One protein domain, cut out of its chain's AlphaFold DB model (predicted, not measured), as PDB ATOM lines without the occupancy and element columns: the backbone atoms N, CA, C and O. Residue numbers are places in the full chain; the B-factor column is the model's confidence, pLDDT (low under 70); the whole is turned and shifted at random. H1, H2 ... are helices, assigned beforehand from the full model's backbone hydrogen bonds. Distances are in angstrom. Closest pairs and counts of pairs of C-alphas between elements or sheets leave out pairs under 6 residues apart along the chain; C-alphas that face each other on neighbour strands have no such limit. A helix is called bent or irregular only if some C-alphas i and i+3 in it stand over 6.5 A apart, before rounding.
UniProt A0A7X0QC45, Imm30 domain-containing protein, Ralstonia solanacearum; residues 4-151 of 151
ATOM      1  N   GLY A   4     -12.626  26.751 -29.422       74.56
ATOM      2  CA  GLY A   4     -11.897  25.718 -28.680       74.56
ATOM      3  C   GLY A   4     -11.516  24.484 -29.507       74.56
ATOM      4  O   GLY A   4     -10.489  23.874 -29.232       74.56
ATOM      5  N   ASN A   5     -12.280  24.133 -30.547       86.19
ATOM      6  CA  ASN A   5     -11.915  22.996 -31.394       86.19
ATOM      7  C   ASN A   5     -10.777  23.331 -32.365       86.19
ATOM      8  O   ASN A   5      -9.979  22.452 -32.679       86.19
ATOM      9  N   LEU A   6     -10.692  24.582 -32.827       89.12
ATOM     10  CA  LEU A   6      -9.616  25.024 -33.712       89.12
ATOM     11  C   LEU A   6      -8.270  24.990 -32.983       89.12
ATOM     12  O   LEU A   6      -7.321  24.414 -33.503       89.12
ATOM     13  N   GLU A   7      -8.207  25.521 -31.760       91.56
ATOM     14  CA  GLU A   7      -6.981  25.506 -30.945       91.56
ATOM     15  C   GLU A   7      -6.450  24.087 -30.711       91.56
ATOM     16  O   GLU A   7      -5.261  23.829 -30.866       91.56
ATOM     17  N   ILE A   8      -7.337  23.125 -30.431       93.75
ATOM     18  CA  ILE A   8      -6.946  21.716 -30.271       93.75
ATOM     19  C   ILE A   8      -6.316  21.163 -31.555       93.75
ATOM     20  O   ILE A   8      -5.356  20.396 -31.494       93.75
ATOM     21  N   LEU A   9      -6.858  21.510 -32.723       94.44
ATOM     22  CA  LEU A   9      -6.326  21.039 -34.000       94.44
ATOM     23  C   LEU A   9      -5.005  21.722 -34.365       94.44
ATOM     24  O   LEU A   9      -4.110  21.061 -34.889       94.44
ATOM     25  N   LEU A  10      -4.858  23.011 -34.054       95.38
ATOM     26  CA  LEU A  10      -3.595  23.724 -34.224       95.38
ATOM     27  C   LEU A  10      -2.518  23.131 -33.315       95.38
ATOM     28  O   LEU A  10      -1.412  22.886 -33.779       95.38
ATOM     29  N   GLU A  11      -2.850  22.810 -32.066       95.88
ATOM     30  CA  GLU A  11      -1.927  22.141 -31.148       95.88
ATOM     31  C   GLU A  11      -1.527  20.747 -31.649       95.88
ATOM     32  O   GLU A  11      -0.356  20.379 -31.596       95.88
ATOM     33  N   LYS A  12      -2.460  19.982 -32.227       95.88
ATOM     34  CA  LYS A  12      -2.120  18.712 -32.889       95.88
ATOM     35  C   LYS A  12      -1.149  18.906 -34.049       95.88
ATOM     36  O   LYS A  12      -0.210  18.128 -34.173       95.88
ATOM     37  N   LEU A  13      -1.342  19.943 -34.868       97.25
ATOM     38  CA  LEU A  13      -0.404  20.266 -35.943       97.25
ATOM     39  C   LEU A  13       0.987  20.602 -35.387       97.25
ATOM     40  O   LEU A  13       1.982  20.158 -35.954       97.25
ATOM     41  N   ARG A  14       1.074  21.324 -34.262       97.25
ATOM     42  CA  ARG A  14       2.361  21.600 -33.600       97.25
ATOM     43  C   ARG A  14       3.066  20.314 -33.213       97.25
ATOM     44  O   ARG A  14       4.205  20.126 -33.615       97.25
ATOM     45  N   LYS A  15       2.369  19.413 -32.521       97.00
ATOM     46  CA  LYS A  15       2.925  18.120 -32.095       97.00
ATOM     47  C   LYS A  15       3.367  17.253 -33.265       97.00
ATOM     48  O   LYS A  15       4.453  16.682 -33.216       97.00
ATOM     49  N   ALA A  16       2.585  17.224 -34.341       97.25
ATOM     50  CA  ALA A  16       2.949  16.503 -35.556       97.25
ATOM     51  C   ALA A  16       4.285  16.992 -36.149       97.25
ATOM     52  O   ALA A  16       5.084  16.185 -36.621       97.25
ATOM     53  N   VAL A  17       4.549  18.303 -36.088       96.38
ATOM     54  CA  VAL A  17       5.806  18.900 -36.566       96.38
ATOM     55  C   VAL A  17       6.946  18.724 -35.557       96.38
ATOM     56  O   VAL A  17       8.046  18.361 -35.956       96.38
ATOM     57  N   THR A  18       6.720  18.990 -34.267       94.69
ATOM     58  CA  THR A  18       7.808  19.121 -33.281       94.69
ATOM     59  C   THR A  18       8.117  17.851 -32.498       94.69
ATOM     60  O   THR A  18       9.246  17.684 -32.049       94.69
ATOM     61  N   GLU A  19       7.124  16.991 -32.273       94.88
ATOM     62  CA  GLU A  19       7.274  15.766 -31.477       94.88
ATOM     63  C   GLU A  19       7.353  14.533 -32.378       94.88
ATOM     64  O   GLU A  19       8.268  13.725 -32.243       94.88
ATOM     65  N   GLU A  20       6.410  14.394 -33.314       94.38
ATOM     66  CA  GLU A  20       6.371  13.242 -34.225       94.38
ATOM     67  C   GLU A  20       7.343  13.395 -35.399       94.38
ATOM     68  O   GLU A  20       7.829  12.392 -35.920       94.38
ATOM     69  N   ALA A  21       7.605  14.640 -35.815       92.81
ATOM     70  CA  ALA A  21       8.502  15.008 -36.909       92.81
ATOM     71  C   ALA A  21       8.299  14.167 -38.187       92.81
ATOM     72  O   ALA A  21       9.248  13.770 -38.863       92.81
ATOM     73  N   SER A  22       7.037  13.876 -38.519       94.88
ATOM     74  CA  SER A  22       6.661  12.954 -39.593       94.88
ATOM     75  C   SER A  22       5.737  13.621 -40.601       94.88
ATOM     76  O   SER A  22       4.712  14.195 -40.233       94.88
ATOM     77  N   VAL A  23       6.051  13.469 -41.889       96.56
ATOM     78  CA  VAL A  23       5.224  13.975 -42.999       96.56
ATOM     79  C   VAL A  23       3.790  13.445 -42.899       96.56
ATOM     80  O   VAL A  23       2.838  14.212 -43.000       96.56
ATOM     81  N   ALA A  24       3.620  12.155 -42.591       97.31
ATOM     82  CA  ALA A  24       2.297  11.543 -42.475       97.31
ATOM     83  C   ALA A  24       1.469  12.131 -41.316       97.31
ATOM     84  O   ALA A  24       0.255  12.297 -41.446       97.31
ATOM     85  N   ALA A  25       2.116  12.461 -40.194       97.31
ATOM     86  CA  ALA A  25       1.452  13.095 -39.057       97.31
ATOM     87  C   ALA A  25       1.023  14.530 -39.394       97.31
ATOM     88  O   ALA A  25      -0.099  14.936 -39.080       97.31
ATOM     89  N   ILE A  26       1.894  15.277 -40.083       98.00
ATOM     90  CA  ILE A  26       1.611  16.637 -40.557       98.00
ATOM     91  C   ILE A  26       0.411  16.619 -41.505       98.00
ATOM     92  O   ILE A  26      -0.554  17.350 -41.279       98.00
ATOM     93  N   ASP A  27       0.419  15.744 -42.511       97.56
ATOM     94  CA  ASP A  27      -0.667  15.637 -43.489       97.56
ATOM     95  C   ASP A  27      -2.002  15.275 -42.822       97.56
ATOM     96  O   ASP A  27      -3.036  15.879 -43.119       97.56
ATOM     97  N   ALA A  28      -1.996  14.342 -41.865       96.75
ATOM     98  CA  ALA A  28      -3.195  13.971 -41.114       96.75
ATOM     99  C   ALA A  28      -3.739  15.131 -40.254       96.75
ATOM    100  O   ALA A  28      -4.959  15.349 -40.175       96.75
ATOM    101  N   ALA A  29      -2.850  15.904 -39.624       96.56
ATOM    102  CA  ALA A  29      -3.225  17.079 -38.843       96.56
ATOM    103  C   ALA A  29      -3.793  18.197 -39.736       96.56
ATOM    104  O   ALA A  29      -4.845  18.763 -39.422       96.56
ATOM    105  N   LEU A  30      -3.161  18.469 -40.882       96.50
ATOM    106  CA  LEU A  30      -3.634  19.440 -41.873       96.50
ATOM    107  C   LEU A  30      -4.986  19.040 -42.469       96.50
ATOM    108  O   LEU A  30      -5.883  19.880 -42.574       96.50
ATOM    109  N   PHE A  31      -5.180  17.756 -42.779       94.19
ATOM    110  CA  PHE A  31      -6.468  17.249 -43.253       94.19
ATOM    111  C   PHE A  31      -7.590  17.551 -42.252       94.19
ATOM    112  O   PHE A  31      -8.666  18.005 -42.641       94.19
ATOM    113  N   SER A  32      -7.318  17.402 -40.954       91.25
ATOM    114  CA  SER A  32      -8.286  17.709 -39.893       91.25
ATOM    115  C   SER A  32      -8.586  19.212 -39.776       91.25
ATOM    116  O   SER A  32      -9.716  19.598 -39.472       91.25
ATOM    117  N   LEU A  33      -7.596  20.072 -40.038       91.06
ATOM    118  CA  LEU A  33      -7.734  21.533 -40.004       91.06
ATOM    119  C   LEU A  33      -8.507  22.099 -41.198       91.06
ATOM    120  O   LEU A  33      -9.171  23.129 -41.056       91.06
ATOM    121  N   SER A  34      -8.469  21.424 -42.350       86.94
ATOM    122  CA  SER A  34      -9.082  21.900 -43.601       86.94
ATOM    123  C   SER A  34     -10.579  22.226 -43.471       86.94
ATOM    124  O   SER A  34     -11.084  23.111 -44.156       86.94
ATOM    125  N   SER A  35     -11.277  21.594 -42.522       84.50
ATOM    126  CA  SER A  35     -12.706  21.815 -42.254       84.50
ATOM    127  C   SER A  35     -13.035  23.158 -41.580       84.50
ATOM    128  O   SER A  35     -14.199  23.553 -41.565       84.50
ATOM    129  N   TYR A  36     -12.053  23.849 -40.991       83.50
ATOM    130  CA  TYR A  36     -12.275  25.103 -40.254       83.50
ATOM    131  C   TYR A  36     -12.018  26.352 -41.098       83.50
ATOM    132  O   TYR A  36     -12.585  27.397 -40.790       83.50
ATOM    133  N   HIS A  37     -11.158  26.243 -42.119       83.25
ATOM    134  CA  HIS A  37     -10.777  27.319 -43.043       83.25
ATOM    135  C   HIS A  37     -10.578  28.692 -42.363       83.25
ATOM    136  O   HIS A  37     -11.078  29.720 -42.810       83.25
ATOM    137  N   SER A  38      -9.865  28.698 -41.232       91.06
ATOM    138  CA  SER A  38      -9.592  29.907 -40.448       91.06
ATOM    139  C   SER A  38      -8.283  30.556 -40.916       91.06
ATOM    140  O   SER A  38      -7.241  29.903 -40.838       91.06
ATOM    141  N   PRO A  39      -8.290  31.831 -41.344       93.12
ATOM    142  CA  PRO A  39      -7.084  32.522 -41.807       93.12
ATOM    143  C   PRO A  39      -5.935  32.571 -40.790       93.12
ATOM    144  O   PRO A  39      -4.771  32.477 -41.162       93.12
ATOM    145  N   GLN A  40      -6.241  32.600 -39.490       89.81
ATOM    146  CA  GLN A  40      -5.244  32.565 -38.412       89.81
ATOM    147  C   GLN A  40      -4.384  31.291 -38.437       89.81
ATOM    148  O   GLN A  40      -3.256  31.283 -37.947       89.81
ATOM    149  N   SER A  41      -4.890  30.208 -39.034       95.25
ATOM    150  CA  SER A  41      -4.120  28.976 -39.199       95.25
ATOM    151  C   SER A  41      -2.922  29.139 -40.144       95.25
ATOM    152  O   SER A  41      -1.940  28.419 -39.984       95.25
ATOM    153  N   ILE A  42      -2.938  30.130 -41.046       97.31
ATOM    154  CA  ILE A  42      -1.827  30.445 -41.958       97.31
ATOM    155  C   ILE A  42      -0.584  30.851 -41.165       97.31
ATOM    156  O   ILE A  42       0.496  30.312 -41.393       97.31
ATOM    157  N   GLU A  43      -0.730  31.748 -40.188       96.44
ATOM    158  CA  GLU A  43       0.384  32.188 -39.335       96.44
ATOM    159  C   GLU A  43       0.993  31.015 -38.561       96.44
ATOM    160  O   GLU A  43       2.211  30.909 -38.420       96.44
ATOM    161  N   VAL A  44       0.139  30.095 -38.102       96.44
ATOM    162  CA  VAL A  44       0.559  28.881 -37.405       96.44
ATOM    163  C   VAL A  44       1.328  27.940 -38.329       96.44
ATOM    164  O   VAL A  44       2.417  27.508 -37.957       96.44
ATOM    165  N   MET A  45       0.790  27.640 -39.512       97.88
ATOM    166  CA  MET A  45       1.428  26.760 -40.496       97.88
ATOM    167  C   MET A  45       2.783  27.321 -40.936       97.88
ATOM    168  O   MET A  45       3.782  26.608 -40.906       97.88
ATOM    169  N   LEU A  46       2.844  28.613 -41.272       98.25
ATOM    170  CA  LEU A  46       4.086  29.258 -41.694       98.25
ATOM    171  C   LEU A  46       5.089  29.390 -40.542       98.25
ATOM    172  O   LEU A  46       6.282  29.207 -40.753       98.25
ATOM    173  N   GLY A  47       4.634  29.648 -39.314       97.56
ATOM    174  CA  GLY A  47       5.501  29.706 -38.133       97.56
ATOM    175  C   GLY A  47       6.125  28.356 -37.750       97.56
ATOM    176  O   GLY A  47       7.151  28.317 -37.062       97.56
ATOM    177  N   LEU A  48       5.535  27.248 -38.204       98.06
ATOM    178  CA  LEU A  48       6.060  25.896 -38.005       98.06
ATOM    179  C   LEU A  48       7.156  25.512 -39.001       98.06
ATOM    180  O   LEU A  48       7.857  24.541 -38.741       98.06
ATOM    181  N   LEU A  49       7.361  26.293 -40.066       98.38
ATOM    182  CA  LEU A  49       8.455  26.059 -41.003       98.38
ATOM    183  C   LEU A  49       9.814  26.097 -40.287       98.38
ATOM    184  O   LEU A  49      10.059  26.944 -39.417       98.38
ATOM    185  N   ASP A  50      10.679  25.156 -40.653       97.69
ATOM    186  CA  ASP A  50      11.961  24.923 -39.997       97.69
ATOM    187  C   ASP A  50      13.008  24.438 -41.008       97.69
ATOM    188  O   ASP A  50      12.810  23.454 -41.721       97.69
ATOM    189  N   ASP A  51      14.128  25.156 -41.089       97.62
ATOM    190  CA  ASP A  51      15.234  24.834 -41.995       97.62
ATOM    191  C   ASP A  51      15.966  23.538 -41.590       97.62
ATOM    192  O   ASP A  51      16.700  22.984 -42.408       97.62
ATOM    193  N   SER A  52      15.787  23.075 -40.347       95.94
ATOM    194  CA  SER A  52      16.403  21.865 -39.787       95.94
ATOM    195  C   SER A  52      15.524  20.615 -39.866       95.94
ATOM    196  O   SER A  52      15.961  19.545 -39.454       95.94
ATOM    197  N   PHE A  53      14.299  20.731 -40.385       95.19
ATOM    198  CA  PHE A  53      13.408  19.587 -40.531       95.19
ATOM    199  C   PHE A  53      13.912  18.643 -41.632       95.19
ATOM    200  O   PHE A  53      14.151  19.077 -42.758       95.19
ATOM    201  N   ASP A  54      14.048  17.354 -41.317       91.00
ATOM    202  CA  ASP A  54      14.730  16.383 -42.187       91.00
ATOM    203  C   ASP A  54      14.008  16.120 -43.523       91.00
ATOM    204  O   ASP A  54      14.657  15.824 -44.527       91.00
ATOM    205  N   ALA A  55      12.677  16.218 -43.551       93.06
ATOM    206  CA  ALA A  55      11.861  15.933 -44.733       93.06
ATOM    207  C   ALA A  55      11.182  17.202 -45.271       93.06
ATOM    208  O   ALA A  55      10.117  17.605 -44.789       93.06
ATOM    209  N   ASP A  56      11.785  17.820 -46.295       96.62
ATOM    210  CA  ASP A  56      11.277  19.038 -46.947       96.62
ATOM    211  C   ASP A  56       9.797  18.892 -47.376       96.62
ATOM    212  O   ASP A  56       9.056  19.877 -47.376       96.62
ATOM    213  N   GLU A  57       9.329  17.677 -47.685       97.56
ATOM    214  CA  GLU A  57       7.934  17.369 -48.018       97.56
ATOM    215  C   GLU A  57       6.949  17.829 -46.935       97.56
ATOM    216  O   GLU A  57       5.917  18.410 -47.264       97.56
ATOM    217  N   GLY A  58       7.278  17.649 -45.651       97.62
ATOM    218  CA  GLY A  58       6.408  18.076 -44.550       97.62
ATOM    219  C   GLY A  58       6.262  19.597 -44.485       97.62
ATOM    220  O   GLY A  58       5.173  20.124 -44.256       97.62
ATOM    221  N   MET A  59       7.346  20.322 -44.761       98.38
ATOM    222  CA  MET A  59       7.333  21.783 -44.830       98.38
ATOM    223  C   MET A  59       6.559  22.277 -46.059       98.38
ATOM    224  O   MET A  59       5.807  23.250 -45.974       98.38
ATOM    225  N   PHE A  60       6.663  21.574 -47.190       98.50
ATOM    226  CA  PHE A  60       5.825  21.849 -48.355       98.50
ATOM    227  C   PHE A  60       4.339  21.595 -48.087       98.50
ATOM    228  O   PHE A  60       3.524  22.395 -48.545       98.50
ATOM    229  N   SER A  61       3.965  20.569 -47.317       98.31
ATOM    230  CA  SER A  61       2.567  20.359 -46.909       98.31
ATOM    231  C   SER A  61       2.005  21.559 -46.139       98.31
ATOM    232  O   SER A  61       0.898  22.012 -46.434       98.31
ATOM    233  N   LEU A  62       2.787  22.142 -45.219       98.44
ATOM    234  CA  LEU A  62       2.400  23.365 -44.499       98.44
ATOM    235  C   LEU A  62       2.200  24.553 -45.451       98.44
ATOM    236  O   LEU A  62       1.210  25.276 -45.335       98.44
ATOM    237  N   ILE A  63       3.117  24.742 -46.407       98.38
ATOM    238  CA  ILE A  63       3.028  25.823 -47.403       98.38
ATOM    239  C   ILE A  63       1.787  25.649 -48.273       98.38
ATOM    240  O   ILE A  63       1.027  26.598 -48.433       98.38
ATOM    241  N   HIS A  64       1.544  24.449 -48.803       97.88
ATOM    242  CA  HIS A  64       0.387  24.190 -49.656       97.88
ATOM    243  C   HIS A  64      -0.937  24.390 -48.914       97.88
ATOM    244  O   HIS A  64      -1.880  24.927 -49.489       97.88
ATOM    245  N   ALA A  65      -1.009  24.008 -47.636       97.44
ATOM    246  CA  ALA A  65      -2.190  24.268 -46.820       97.44
ATOM    247  C   ALA A  65      -2.421  25.772 -46.591       97.44
ATOM    248  O   ALA A  65      -3.559  26.233 -46.658       97.44
ATOM    249  N   ALA A  66      -1.354  26.547 -46.373       97.81
ATOM    250  CA  ALA A  66      -1.432  27.999 -46.237       97.81
ATOM    251  C   ALA A  66      -1.820  28.702 -47.553       97.81
ATOM    252  O   ALA A  66      -2.608  29.643 -47.541       97.81
ATOM    253  N   GLU A  67      -1.301  28.234 -48.690       97.12
ATOM    254  CA  GLU A  67      -1.586  28.771 -50.032       97.12
ATOM    255  C   GLU A  67      -2.967  28.362 -50.577       97.12
ATOM    256  O   GLU A  67      -3.380  28.851 -51.625       97.12
ATOM    257  N   ALA A  68      -3.702  27.483 -49.887       95.88
ATOM    258  CA  ALA A  68      -5.061  27.095 -50.271       95.88
ATOM    259  C   ALA A  68      -6.119  28.180 -49.982       95.88
ATOM    260  O   ALA A  68      -7.283  28.022 -50.353       95.88
ATOM    261  N   PHE A  69      -5.739  29.256 -49.289       96.44
ATOM    262  CA  PHE A  69      -6.580  30.426 -49.048       96.44
ATOM    263  C   PHE A  69      -6.495  31.420 -50.211       96.44
ATOM    264  O   PHE A  69      -5.556  31.390 -51.004       96.44
ATOM    265  N   ASP A  70      -7.452  32.349 -50.278       97.25
ATOM    266  CA  ASP A  70      -7.407  33.447 -51.245       97.25
ATOM    267  C   ASP A  70      -6.095  34.240 -51.129       97.25
ATOM    268  O   ASP A  70      -5.640  34.548 -50.025       97.25
ATOM    269  N   ASP A  71      -5.528  34.649 -52.270       97.94
ATOM    270  CA  ASP A  71      -4.220  35.317 -52.351       97.94
ATOM    271  C   ASP A  71      -4.062  36.491 -51.374       97.94
ATOM    272  O   ASP A  71      -3.014  36.646 -50.749       97.94
ATOM    273  N   SER A  72      -5.093  37.330 -51.224       97.81
ATOM    274  CA  SER A  72      -5.043  38.466 -50.299       97.81
ATOM    275  C   SER A  72      -4.997  38.025 -48.841       97.81
ATOM    276  O   SER A  72      -4.238  38.593 -48.063       97.81
ATOM    277  N   VAL A  73      -5.769  36.994 -48.487       98.06
ATOM    278  CA  VAL A  73      -5.811  36.439 -47.131       98.06
ATOM    279  C   VAL A  73      -4.474  35.780 -46.804       98.06
ATOM    280  O   VAL A  73      -3.882  36.061 -45.763       98.06
ATOM    281  N   TYR A  74      -3.952  34.967 -47.725       98.44
ATOM    282  CA  TYR A  74      -2.632  34.360 -47.594       98.44
ATOM    283  C   TYR A  74      -1.540  35.411 -47.391       98.44
ATOM    284  O   TYR A  74      -0.771  35.317 -46.437       98.44
ATOM    285  N   VAL A  75      -1.494  36.440 -48.240       98.56
ATOM    286  CA  VAL A  75      -0.480  37.495 -48.160       98.56
ATOM    287  C   VAL A  75      -0.547  38.261 -46.840       98.56
ATOM    288  O   VAL A  75       0.500  38.515 -46.246       98.56
ATOM    289  N   GLU A  76      -1.740  38.642 -46.379       98.25
ATOM    290  CA  GLU A  76      -1.906  39.394 -45.131       98.25
ATOM    291  C   GLU A  76      -1.325  38.623 -43.941       98.25
ATOM    292  O   GLU A  76      -0.485  39.154 -43.212       98.25
ATOM    293  N   HIS A  77      -1.677  37.344 -43.803       98.31
ATOM    294  CA  HIS A  77      -1.178  36.494 -42.721       98.31
ATOM    295  C   HIS A  77       0.287  36.070 -42.911       98.31
ATOM    296  O   HIS A  77       1.046  35.986 -41.942       98.31
ATOM    297  N   MET A  78       0.739  35.873 -44.152       98.38
ATOM    298  CA  MET A  78       2.149  35.630 -44.461       98.38
ATOM    299  C   MET A  78       3.024  36.789 -43.977       98.38
ATOM    300  O   MET A  78       4.070  36.552 -43.372       98.38
ATOM    301  N   LEU A  79       2.606  38.038 -44.211       98.38
ATOM    302  CA  LEU A  79       3.357  39.223 -43.792       98.38
ATOM    303  C   LEU A  79       3.450  39.366 -42.268       98.38
ATOM    304  O   LEU A  79       4.470  39.855 -41.786       98.38
ATOM    305  N   VAL A  80       2.441  38.909 -41.520       97.81
ATOM    306  CA  VAL A  80       2.483  38.856 -40.049       97.81
ATOM    307  C   VAL A  80       3.542  37.859 -39.568       97.81
ATOM    308  O   VAL A  80       4.336  38.179 -38.684       97.81
ATOM    309  N   ALA A  81       3.617  36.674 -40.179       97.31
ATOM    310  CA  ALA A  81       4.582  35.640 -39.798       97.31
ATOM    311  C   ALA A  81       6.029  35.952 -40.239       97.31
ATOM    312  O   ALA A  81       6.994  35.456 -39.647       97.31
ATOM    313  N   LEU A  82       6.195  36.769 -41.283       97.19
ATOM    314  CA  LEU A  82       7.455  36.930 -42.009       97.19
ATOM    315  C   LEU A  82       8.649  37.412 -41.163       97.19
ATOM    316  O   LEU A  82       9.732  36.849 -41.341       97.19
ATOM    317  N   PRO A  83       8.525  38.409 -40.259       97.88
ATOM    318  CA  PRO A  83       9.667  38.887 -39.476       97.88
ATOM    319  C   PRO A  83      10.279  37.808 -38.582       97.88
ATOM    320  O   PRO A  83      11.499  37.639 -38.561       97.88
ATOM    321  N   SER A  84       9.431  37.039 -37.895       97.38
ATOM    322  CA  SER A  84       9.866  35.918 -37.058       97.38
ATOM    323  C   SER A  84      10.445  34.794 -37.917       97.38
ATOM    324  O   SER A  84      11.561  34.321 -37.680       97.38
ATOM    325  N   LEU A  85       9.729  34.428 -38.984       96.94
ATOM    326  CA  LEU A  85      10.113  33.324 -39.852       96.94
ATOM    327  C   LEU A  85      11.449  33.568 -40.562       96.94
ATOM    328  O   LEU A  85      12.257  32.652 -40.666       96.94
ATOM    329  N   LYS A  86      11.725  34.800 -40.996       96.69
ATOM    330  CA  LYS A  86      13.013  35.184 -41.590       96.69
ATOM    331  C   LYS A  86      14.202  34.822 -40.690       96.69
ATOM    332  O   LYS A  86      15.250  34.435 -41.203       96.69
ATOM    333  N   ASN A  87      14.058  34.993 -39.377       95.69
ATOM    334  CA  ASN A  87      15.135  34.740 -38.421       95.69
ATOM    335  C   ASN A  87      15.239  33.253 -38.065       95.69
ATOM    336  O   ASN A  87      16.345  32.739 -37.936       95.69
ATOM    337  N   LYS A  88      14.093  32.575 -37.920       97.00
ATOM    338  CA  LYS A  88      14.025  31.151 -37.563       97.00
ATOM    339  C   LYS A  88      14.405  30.232 -38.730       97.00
ATOM    340  O   LYS A  88      15.169  29.296 -38.539       97.00
ATOM    341  N   ALA A  89      13.855  30.490 -39.914       97.88
ATOM    342  CA  ALA A  89      13.949  29.630 -41.091       97.88
ATOM    343  C   ALA A  89      14.193  30.471 -42.370       97.88
ATOM    344  O   ALA A  89      13.284  30.697 -43.187       97.88
ATOM    345  N   PRO A  90      15.405  31.033 -42.544       97.25
ATOM    346  CA  PRO A  90      15.759  31.854 -43.702       97.25
ATOM    347  C   PRO A  90      15.629  31.136 -45.061       97.25
ATOM    348  O   PRO A  90      15.297  31.793 -46.053       97.25
ATOM    349  N   LYS A  91      15.856  29.813 -45.152       96.75
ATOM    350  CA  LYS A  91      15.612  29.046 -46.393       96.75
ATOM    351  C   LYS A  91      14.114  29.045 -46.701       96.75
ATOM    352  O   LYS A  91      13.738  29.441 -47.807       96.75
ATOM    353  N   TRP A  92      13.260  28.685 -45.744       98.19
ATOM    354  CA  TRP A  92      11.812  28.624 -45.980       98.19
ATOM    355  C   TRP A  92      11.154  29.986 -46.203       98.19
ATOM    356  O   TRP A  92      10.328  30.116 -47.107       98.19
ATOM    357  N   SER A  93      11.568  31.029 -45.480       97.94
ATOM    358  CA  SER A  93      11.101  32.401 -45.742       97.94
ATOM    359  C   SER A  93      11.445  32.872 -47.164       97.94
ATOM    360  O   SER A  93      10.628  33.523 -47.820       97.94
ATOM    361  N   SER A  94      12.618  32.498 -47.688       96.94
ATOM    362  CA  SER A  94      12.968  32.760 -49.086       96.94
ATOM    363  C   SER A  94      12.085  31.972 -50.053       96.94
ATOM    364  O   SER A  94      11.717  32.518 -51.093       96.94
ATOM    365  N   ILE A  95      11.754  30.715 -49.748       97.25
ATOM    366  CA  ILE A  95      10.907  29.868 -50.603       97.25
ATOM    367  C   ILE A  95       9.497  30.452 -50.716       97.25
ATOM    368  O   ILE A  95       9.035  30.661 -51.838       97.25
ATOM    369  N   ILE A  96       8.841  30.783 -49.599       97.94
ATOM    370  CA  ILE A  96       7.479  31.347 -49.638       97.94
ATOM    371  C   ILE A  96       7.449  32.703 -50.354       97.94
ATOM    372  O   ILE A  96       6.573  32.944 -51.180       97.94
ATOM    373  N   MET A  97       8.464  33.554 -50.143       97.81
ATOM    374  CA  MET A  97       8.570  34.833 -50.847       97.81
ATOM    375  C   MET A  97       8.738  34.618 -52.354       97.81
ATOM    376  O   MET A  97       8.052  35.265 -53.141       97.81
ATOM    377  N   MET A  98       9.603  33.687 -52.777       96.56
ATOM    378  CA  MET A  98       9.788  33.360 -54.197       96.56
ATOM    379  C   MET A  98       8.502  32.838 -54.845       96.56
ATOM    380  O   MET A  98       8.208  33.199 -55.985       96.56
ATOM    381  N   ARG A  99       7.722  32.010 -54.142       96.62
ATOM    382  CA  ARG A  99       6.424  31.520 -54.628       96.62
ATOM    383  C   ARG A  99       5.427  32.669 -54.790       96.62
ATOM    384  O   ARG A  99       4.896  32.846 -55.886       96.62
ATOM    385  N   ALA A 100       5.288  33.515 -53.768       97.19
ATOM    386  CA  ALA A 100       4.398  34.674 -53.789       97.19
ATOM    387  C   ALA A 100       4.740  35.672 -54.910       97.19
ATOM    388  O   ALA A 100       3.849  36.124 -55.623       97.19
ATOM    389  N   ILE A 101       6.023  35.992 -55.130       96.19
ATOM    390  CA  ILE A 101       6.417  36.913 -56.212       96.19
ATOM    391  C   ILE A 101       6.337  36.277 -57.603       96.19
ATOM    392  O   ILE A 101       6.356  37.004 -58.596       96.19
ATOM    393  N   ASN A 102       6.310  34.947 -57.718       95.38
ATOM    394  CA  ASN A 102       6.233  34.267 -59.010       95.38
ATOM    395  C   ASN A 102       4.809  34.226 -59.566       95.38
ATOM    396  O   ASN A 102       4.653  34.290 -60.787       95.38
ATOM    397  N   ASN A 103       3.795  34.183 -58.705       95.88
ATOM    398  CA  ASN A 103       2.400  34.312 -59.106       95.88
ATOM    399  C   ASN A 103       2.018  35.802 -59.239       95.88
ATOM    400  O   ASN A 103       2.283  36.599 -58.346       95.88
ATOM    401  N   GLN A 104       1.412  36.199 -60.363       96.50
ATOM    402  CA  GLN A 104       1.002  37.586 -60.602       96.50
ATOM    403  C   GLN A 104      -0.050  38.071 -59.591       96.50
ATOM    404  O   GLN A 104       0.122  39.155 -59.040       96.50
ATOM    405  N   THR A 105      -1.102  37.291 -59.328       97.75
ATOM    406  CA  THR A 105      -2.206  37.709 -58.447       97.75
ATOM    407  C   THR A 105      -1.739  37.813 -56.999       97.75
ATOM    408  O   THR A 105      -1.969  38.834 -56.346       97.75
ATOM    409  N   THR A 106      -0.962  36.832 -56.535       98.06
ATOM    410  CA  THR A 106      -0.322  36.863 -55.214       98.06
ATOM    411  C   THR A 106       0.672  38.023 -55.095       98.06
ATOM    412  O   THR A 106       0.685  38.724 -54.083       98.06
ATOM    413  N   ARG A 107       1.474  38.302 -56.133       98.06
ATOM    414  CA  ARG A 107       2.409  39.440 -56.139       98.06
ATOM    415  C   ARG A 107       1.686  40.783 -56.072       98.06
ATOM    416  O   ARG A 107       2.148  41.679 -55.367       98.06
ATOM    417  N   ASP A 108       0.565  40.941 -56.768       98.25
ATOM    418  CA  ASP A 108      -0.218  42.179 -56.729       98.25
ATOM    419  C   ASP A 108      -0.843  42.401 -55.343       98.25
ATOM    420  O   ASP A 108      -0.785  43.513 -54.804       98.25
ATOM    421  N   ALA A 109      -1.352  41.331 -54.720       98.50
ATOM    422  CA  ALA A 109      -1.797  41.355 -53.328       98.50
ATOM    423  C   ALA A 109      -0.647  41.727 -52.375       98.50
ATOM    424  O   ALA A 109      -0.809  42.607 -51.526       98.50
ATOM    425  N   LEU A 110       0.540  41.141 -52.570       98.50
ATOM    426  CA  LEU A 110       1.746  41.431 -51.794       98.50
ATOM    427  C   LEU A 110       2.154  42.902 -51.890       98.50
ATOM    428  O   LEU A 110       2.357  43.550 -50.866       98.50
ATOM    429  N   VAL A 111       2.213  43.468 -53.097       98.56
ATOM    430  CA  VAL A 111       2.523  44.892 -53.305       98.56
ATOM    431  C   VAL A 111       1.531  45.786 -52.559       98.56
ATOM    432  O   VAL A 111       1.937  46.763 -51.927       98.56
ATOM    433  N   LYS A 112       0.232  45.467 -52.611       98.38
ATOM    434  CA  LYS A 112      -0.803  46.234 -51.908       98.38
ATOM    435  C   LYS A 112      -0.628  46.157 -50.389       98.38
ATOM    436  O   LYS A 112      -0.632  47.200 -49.738       98.38
ATOM    437  N   ALA A 113      -0.453  44.956 -49.844       98.38
ATOM    438  CA  ALA A 113      -0.353  44.735 -48.405       98.38
ATOM    439  C   ALA A 113       0.933  45.335 -47.812       98.38
ATOM    440  O   ALA A 113       0.885  46.014 -46.788       98.38
ATOM    441  N   VAL A 114       2.076  45.194 -48.497       98.56
ATOM    442  CA  VAL A 114       3.367  45.737 -48.040       98.56
ATOM    443  C   VAL A 114       3.348  47.265 -47.919       98.56
ATOM    444  O   VAL A 114       3.942  47.800 -46.986       98.56
ATOM    445  N   ARG A 115       2.623  47.984 -48.791       98.06
ATOM    446  CA  ARG A 115       2.492  49.454 -48.685       98.06
ATOM    447  C   ARG A 115       1.879  49.896 -47.359       98.06
ATOM    448  O   ARG A 115       2.286  50.926 -46.825       98.06
ATOM    449  N   ALA A 116       0.910  49.132 -46.858       97.19
ATOM    450  CA  ALA A 116       0.203  49.404 -45.611       97.19
ATOM    451  C   ALA A 116       0.894  48.794 -44.378       97.19
ATOM    452  O   ALA A 116       0.484  49.064 -43.251       97.19
ATOM    453  N   ALA A 117       1.925  47.970 -44.577       97.81
ATOM    454  CA  ALA A 117       2.577  47.241 -43.502       97.81
ATOM    455  C   ALA A 117       3.474  48.135 -42.631       97.81
ATOM    456  O   ALA A 117       4.009  49.158 -43.070       97.81
ATOM    457  N   GLY A 118       3.670  47.702 -41.384       97.75
ATOM    458  CA  GLY A 118       4.556  48.363 -40.432       97.75
ATOM    459  C   GLY A 118       6.051  48.233 -40.782       97.75
ATOM    460  O   GLY A 118       6.429  47.400 -41.614       97.75
ATOM    461  N   PRO A 119       6.924  49.021 -40.126       97.56
ATOM    462  CA  PRO A 119       8.353  49.087 -40.449       97.56
ATOM    463  C   PRO A 119       9.081  47.740 -40.384       97.56
ATOM    464  O   PRO A 119       9.904  47.444 -41.247       97.56
ATOM    465  N   GLU A 120       8.759  46.907 -39.394       97.69
ATOM    466  CA  GLU A 120       9.392  45.598 -39.204       97.69
ATOM    467  C   GLU A 120       9.113  44.651 -40.382       97.69
ATOM    468  O   GLU A 120      10.031  44.047 -40.943       97.69
ATOM    469  N   VAL A 121       7.853  44.583 -40.820       98.25
ATOM    470  CA  VAL A 121       7.441  43.787 -41.983       98.25
ATOM    471  C   VAL A 121       8.122  44.303 -43.247       98.25
ATOM    472  O   VAL A 121       8.708  43.518 -43.995       98.25
ATOM    473  N   LYS A 122       8.121  45.624 -43.472       98.56
ATOM    474  CA  LYS A 122       8.806  46.241 -44.619       98.56
ATOM    475  C   LYS A 122      10.301  45.900 -44.637       98.56
ATOM    476  O   LYS A 122      10.836  45.544 -45.686       98.56
ATOM    477  N   GLN A 123      10.966  45.918 -43.482       98.19
ATOM    478  CA  GLN A 123      12.376  45.542 -43.361       98.19
ATOM    479  C   GLN A 123      12.615  44.050 -43.648       98.19
ATOM    480  O   GLN A 123      13.605  43.695 -44.299       98.19
ATOM    481  N   ALA A 124      11.728  43.163 -43.188       98.06
ATOM    482  CA  ALA A 124      11.804  41.734 -43.490       98.06
ATOM    483  C   ALA A 124      11.648  41.467 -44.997       98.06
ATOM    484  O   ALA A 124      12.457  40.741 -45.578       98.06
ATOM    485  N   VAL A 125      10.673  42.121 -45.636       98.31
ATOM    486  CA  VAL A 125      10.426  42.048 -47.084       98.31
ATOM    487  C   VAL A 125      11.626  42.544 -47.886       98.31
ATOM    488  O   VAL A 125      12.074  41.845 -48.797       98.31
ATOM    489  N   MET A 126      12.179  43.712 -47.536       97.94
ATOM    490  CA  MET A 126      13.363  44.271 -48.197       97.94
ATOM    491  C   MET A 126      14.543  43.307 -48.133       97.94
ATOM    492  O   MET A 126      15.123  42.971 -49.164       97.94
ATOM    493  N   TRP A 127      14.838  42.791 -46.939       97.19
ATOM    494  CA  TRP A 127      15.927  41.837 -46.749       97.19
ATOM    495  C   TRP A 127      15.741  40.566 -47.589       97.19
ATOM    496  O   TRP A 127      16.695  40.101 -48.208       97.19
ATOM    497  N   LEU A 128      14.524  40.011 -47.646       96.75
ATOM    498  CA  LEU A 128      14.246  38.806 -48.437       96.75
ATOM    499  C   LEU A 128      14.392  39.064 -49.936       96.75
ATOM    500  O   LEU A 128      15.025  38.274 -50.634       96.75
ATOM    501  N   CYS A 129      13.856  40.180 -50.432       96.94
ATOM    502  CA  CYS A 129      13.983  40.554 -51.839       96.94
ATOM    503  C   CYS A 129      15.450  40.753 -52.241       96.94
ATOM    504  O   CYS A 129      15.872  40.275 -53.293       96.94
ATOM    505  N   GLU A 130      16.254  41.394 -51.390       95.56
ATOM    506  CA  GLU A 130      17.695  41.544 -51.606       95.56
ATOM    507  C   GLU A 130      18.413  40.191 -51.629       95.56
ATOM    508  O   GLU A 130      19.230  39.945 -52.517       95.56
ATOM    509  N   LYS A 131      18.078  39.280 -50.706       93.75
ATOM    510  CA  LYS A 131      18.635  37.919 -50.678       93.75
ATOM    511  C   LYS A 131      18.285  37.111 -51.924       93.75
ATOM    512  O   LYS A 131      19.143  36.400 -52.442       93.75
ATOM    513  N   ILE A 132      17.060  37.237 -52.424       93.75
ATOM    514  CA  ILE A 132      16.626  36.589 -53.668       93.75
ATOM    515  C   ILE A 132      17.399  37.166 -54.862       93.75
ATOM    516  O   ILE A 132      17.957  36.409 -55.657       93.75
ATOM    517  N   ASN A 133      17.521  38.493 -54.947       94.06
ATOM    518  CA  ASN A 133      18.248  39.165 -56.027       94.06
ATOM    519  C   ASN A 133      19.753  38.842 -56.028       94.06
ATOM    520  O   ASN A 133      20.367  38.807 -57.090       94.06
ATOM    521  N   GLN A 134      20.347  38.564 -54.861       91.31
ATOM    522  CA  GLN A 134      21.737  38.095 -54.750       91.31
ATOM    523  C   GLN A 134      21.947  36.705 -55.370       91.31
ATOM    524  O   GLN A 134      23.067  36.387 -55.761       91.31
ATOM    525  N   ARG A 135      20.900  35.869 -55.457       87.88
ATOM    526  CA  ARG A 135      20.988  34.520 -56.038       87.88
ATOM    527  C   ARG A 135      20.810  34.515 -57.554       87.88
ATOM    528  O   ARG A 135      21.483  33.743 -58.227       87.88
ATOM    529  N   SER A 136      19.910  35.339 -58.091       83.31
ATOM    530  CA  SER A 136      19.733  35.490 -59.539       83.31
ATOM    531  C   SER A 136      19.107  36.837 -59.898       83.31
ATOM    532  O   SER A 136      18.093  37.247 -59.329       83.31
ATOM    533  N   VAL A 137      19.687  37.493 -60.906       83.56
ATOM    534  CA  VAL A 137      19.213  38.777 -61.446       83.56
ATOM    535  C   VAL A 137      17.849  38.672 -62.135       83.56
ATOM    536  O   VAL A 137      17.150  39.672 -62.269       83.56
ATOM    537  N   GLU A 138      17.427  37.472 -62.534       85.50
ATOM    538  CA  GLU A 138      16.142  37.243 -63.208       85.50
ATOM    539  C   GLU A 138      14.947  37.587 -62.305       85.50
ATOM    540  O   GLU A 138      13.895  38.024 -62.781       85.50
ATOM    541  N   PHE A 139      15.123  37.465 -60.984       87.62
ATOM    542  CA  PHE A 139      14.093  37.810 -60.008       87.62
ATOM    543  C   PHE A 139      13.957  39.312 -59.762       87.62
ATOM    544  O   PHE A 139      12.929  39.724 -59.230       87.62
ATOM    545  N   VAL A 140      14.912  40.144 -60.201       90.94
ATOM    546  CA  VAL A 140      14.879  41.603 -59.986       90.94
ATOM    547  C   VAL A 140      13.593  42.216 -60.537       90.94
ATOM    548  O   VAL A 140      12.966  43.043 -59.880       90.94
ATOM    549  N   SER A 141      13.147  41.766 -61.713       92.81
ATOM    550  CA  SER A 141      11.900  42.246 -62.325       92.81
ATOM    551  C   SER A 141      10.657  41.967 -61.462       92.81
ATOM    552  O   SER A 141       9.717  42.761 -61.462       92.81
ATOM    553  N   LYS A 142      10.664  40.871 -60.691       94.31
ATOM    554  CA  LYS A 142       9.557  40.438 -59.825       94.31
ATOM    555  C   LYS A 142       9.646  41.027 -58.417       94.31
ATOM    556  O   LYS A 142       8.614  41.312 -57.818       94.31
ATOM    557  N   THR A 143      10.855  41.223 -57.890       96.31
ATOM    558  CA  THR A 143      11.082  41.791 -56.553       96.31
ATOM    559  C   THR A 143      10.977  43.314 -56.541       96.31
ATOM    560  O   THR A 143      10.527  43.877 -55.545       96.31
ATOM    561  N   LEU A 144      11.319  44.001 -57.637       96.56
ATOM    562  CA  LEU A 144      11.339  45.466 -57.693       96.56
ATOM    563  C   LEU A 144      10.007  46.128 -57.279       96.56
ATOM    564  O   LEU A 144      10.053  47.026 -56.435       96.56
ATOM    565  N   PRO A 145       8.822  45.711 -57.774       97.19
ATOM    566  CA  PRO A 145       7.552  46.301 -57.337       97.19
ATOM    567  C   PRO A 145       7.299  46.142 -55.831       97.19
ATOM    568  O   PRO A 145       6.784  47.057 -55.189       97.19
ATOM    569  N   VAL A 146       7.698  45.000 -55.264       97.56
ATOM    570  CA  VAL A 146       7.547  44.685 -53.837       97.56
ATOM    571  C   VAL A 146       8.508  45.527 -52.994       97.56
ATOM    572  O   VAL A 146       8.102  46.126 -52.002       97.56
ATOM    573  N   MET A 147       9.764  45.656 -53.425       97.69
ATOM    574  CA  MET A 147      10.754  46.510 -52.762       97.69
ATOM    575  C   MET A 147      10.346  47.986 -52.783       97.69
ATOM    576  O   MET A 147      10.545  48.692 -51.802       97.69
ATOM    577  N   LEU A 148       9.750  48.469 -53.878       97.62
ATOM    578  CA  LEU A 148       9.228  49.836 -53.949       97.62
ATOM    579  C   LEU A 148       8.040  50.054 -53.004       97.62
ATOM    580  O   LEU A 148       7.922  51.131 -52.432       97.62
ATOM    581  N   ALA A 149       7.184  49.047 -52.814       97.19
ATOM    582  CA  ALA A 149       6.097  49.092 -51.836       97.19
ATOM    583  C   ALA A 149       6.591  49.113 -50.379       97.19
ATOM    584  O   ALA A 149       5.895  49.635 -49.508       97.19
ATOM    585  N   ALA A 150       7.769  48.539 -50.118       96.44
ATOM    586  CA  ALA A 150       8.383  48.484 -48.793       96.44
ATOM    587  C   ALA A 150       9.184  49.745 -48.421       96.44
ATOM    588  O   ALA A 150       9.666  49.840 -47.293       96.44
ATOM    589  N   LYS A 151       9.328  50.701 -49.344       91.31
ATOM    590  CA  LYS A 151       9.844  52.043 -49.044       91.31
ATOM    591  C   LYS A 151       8.768  52.914 -48.384       91.31
ATOM    592  O   LYS A 151       9.165  53.944 -47.810       91.31
TER     593      LYS A 151
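Overview. This is residues 4 to 151 of the 151 residues of the protein "Imm30 domain-containing protein" of Ralstonia solanacearum (UniProt A0A7X0QC45). Helical hairpins are stacked one after another along the longest axis: H1 and H2 at one end, then H3 and H4, then H5 and H6, and H8 and H9 at the other end. H8 crosses H5 and H6, while H7 packs on H5 and H9. The printed part has 148 residues with nine named helices, H1 to H9 in order, no named strand, and the class all helix. It is compact, with a radius of gyration of the C-alphas of 15.1 A and spans of 40 by 29 by 24 A.

Arrangement. H1, residues 4 to 18, and H2, residues 23 to 33, form a hairpin; they touch at a shallow tilt of 11 degrees, the C-alphas of Ala 16 and Ala 25 coming closest at 5.1 A. H3, residues 40 to 47, and H4, residues 56 to 67, form the next hairpin, closest at the C-alphas of Ile 42 and Ala 66, 4.9 A. H2 touches H4 at a shallow tilt of 16 degrees, closest at the C-alphas of Val 23 and Gly 58, 4.5 A. H5, residues 71 to 88, touches H3, with the C-alphas of Glu 43 and Ala 81 closest at 5.5 A. H5 has a kink of 57 degrees near residue 81, and it forms a hairpin with H6, residues 90 to 102, closest at the C-alphas of Lys 86 and Ser 93, 5.4 A. H7, residues 104 to 116, touches H5 at residues 71 to 79 alone, closest at the C-alphas of Asp 71 and Thr 106, 5.1 A. H8, residues 119 to 135, is about perpendicular to H5 at 80 degrees, and they touch, closest at the C-alphas of Pro 83 and Ala 124, 5.4 A. H9, residues 137 to 149, forms a hairpin with H8, closest at the C-alphas of Cys 129 and Thr 143, 5.7 A. H9 touches H7, with the C-alphas of Arg 115 and Ala 149 4.8 A apart, their closest pair. H1 and H9 are apart. Every O i to N i+4 pair is within hydrogen-bond range in H1, H2, H4 and H6; the counts are 3 of 4 in H3, 11 of 14 in H5, 8 of 9 in H7, 12 of 13 in H8 and 5 of 9 in H9.

Along the chain. H1 begins at C-alpha 4, (-11.897, 25.718, -28.680), and is 21.3 A long. H5 is 23.9 A long and irregular, with C-alphas 80 and 83 7.2 A apart. H8 is 24.8 A long. H9 is only just irregular, with C-alphas 142 and 145 6.7 A apart, and ends at C-alpha 149, (6.097, 49.092, -51.836).

Size, cuts and confidence. The C-alphas of Gly 4 and Val 137 are the farthest apart, 47.0 A. The printed part has no cut and no long link. Mean pLDDT of the printed part is 95.6, and no printed residue is under 70.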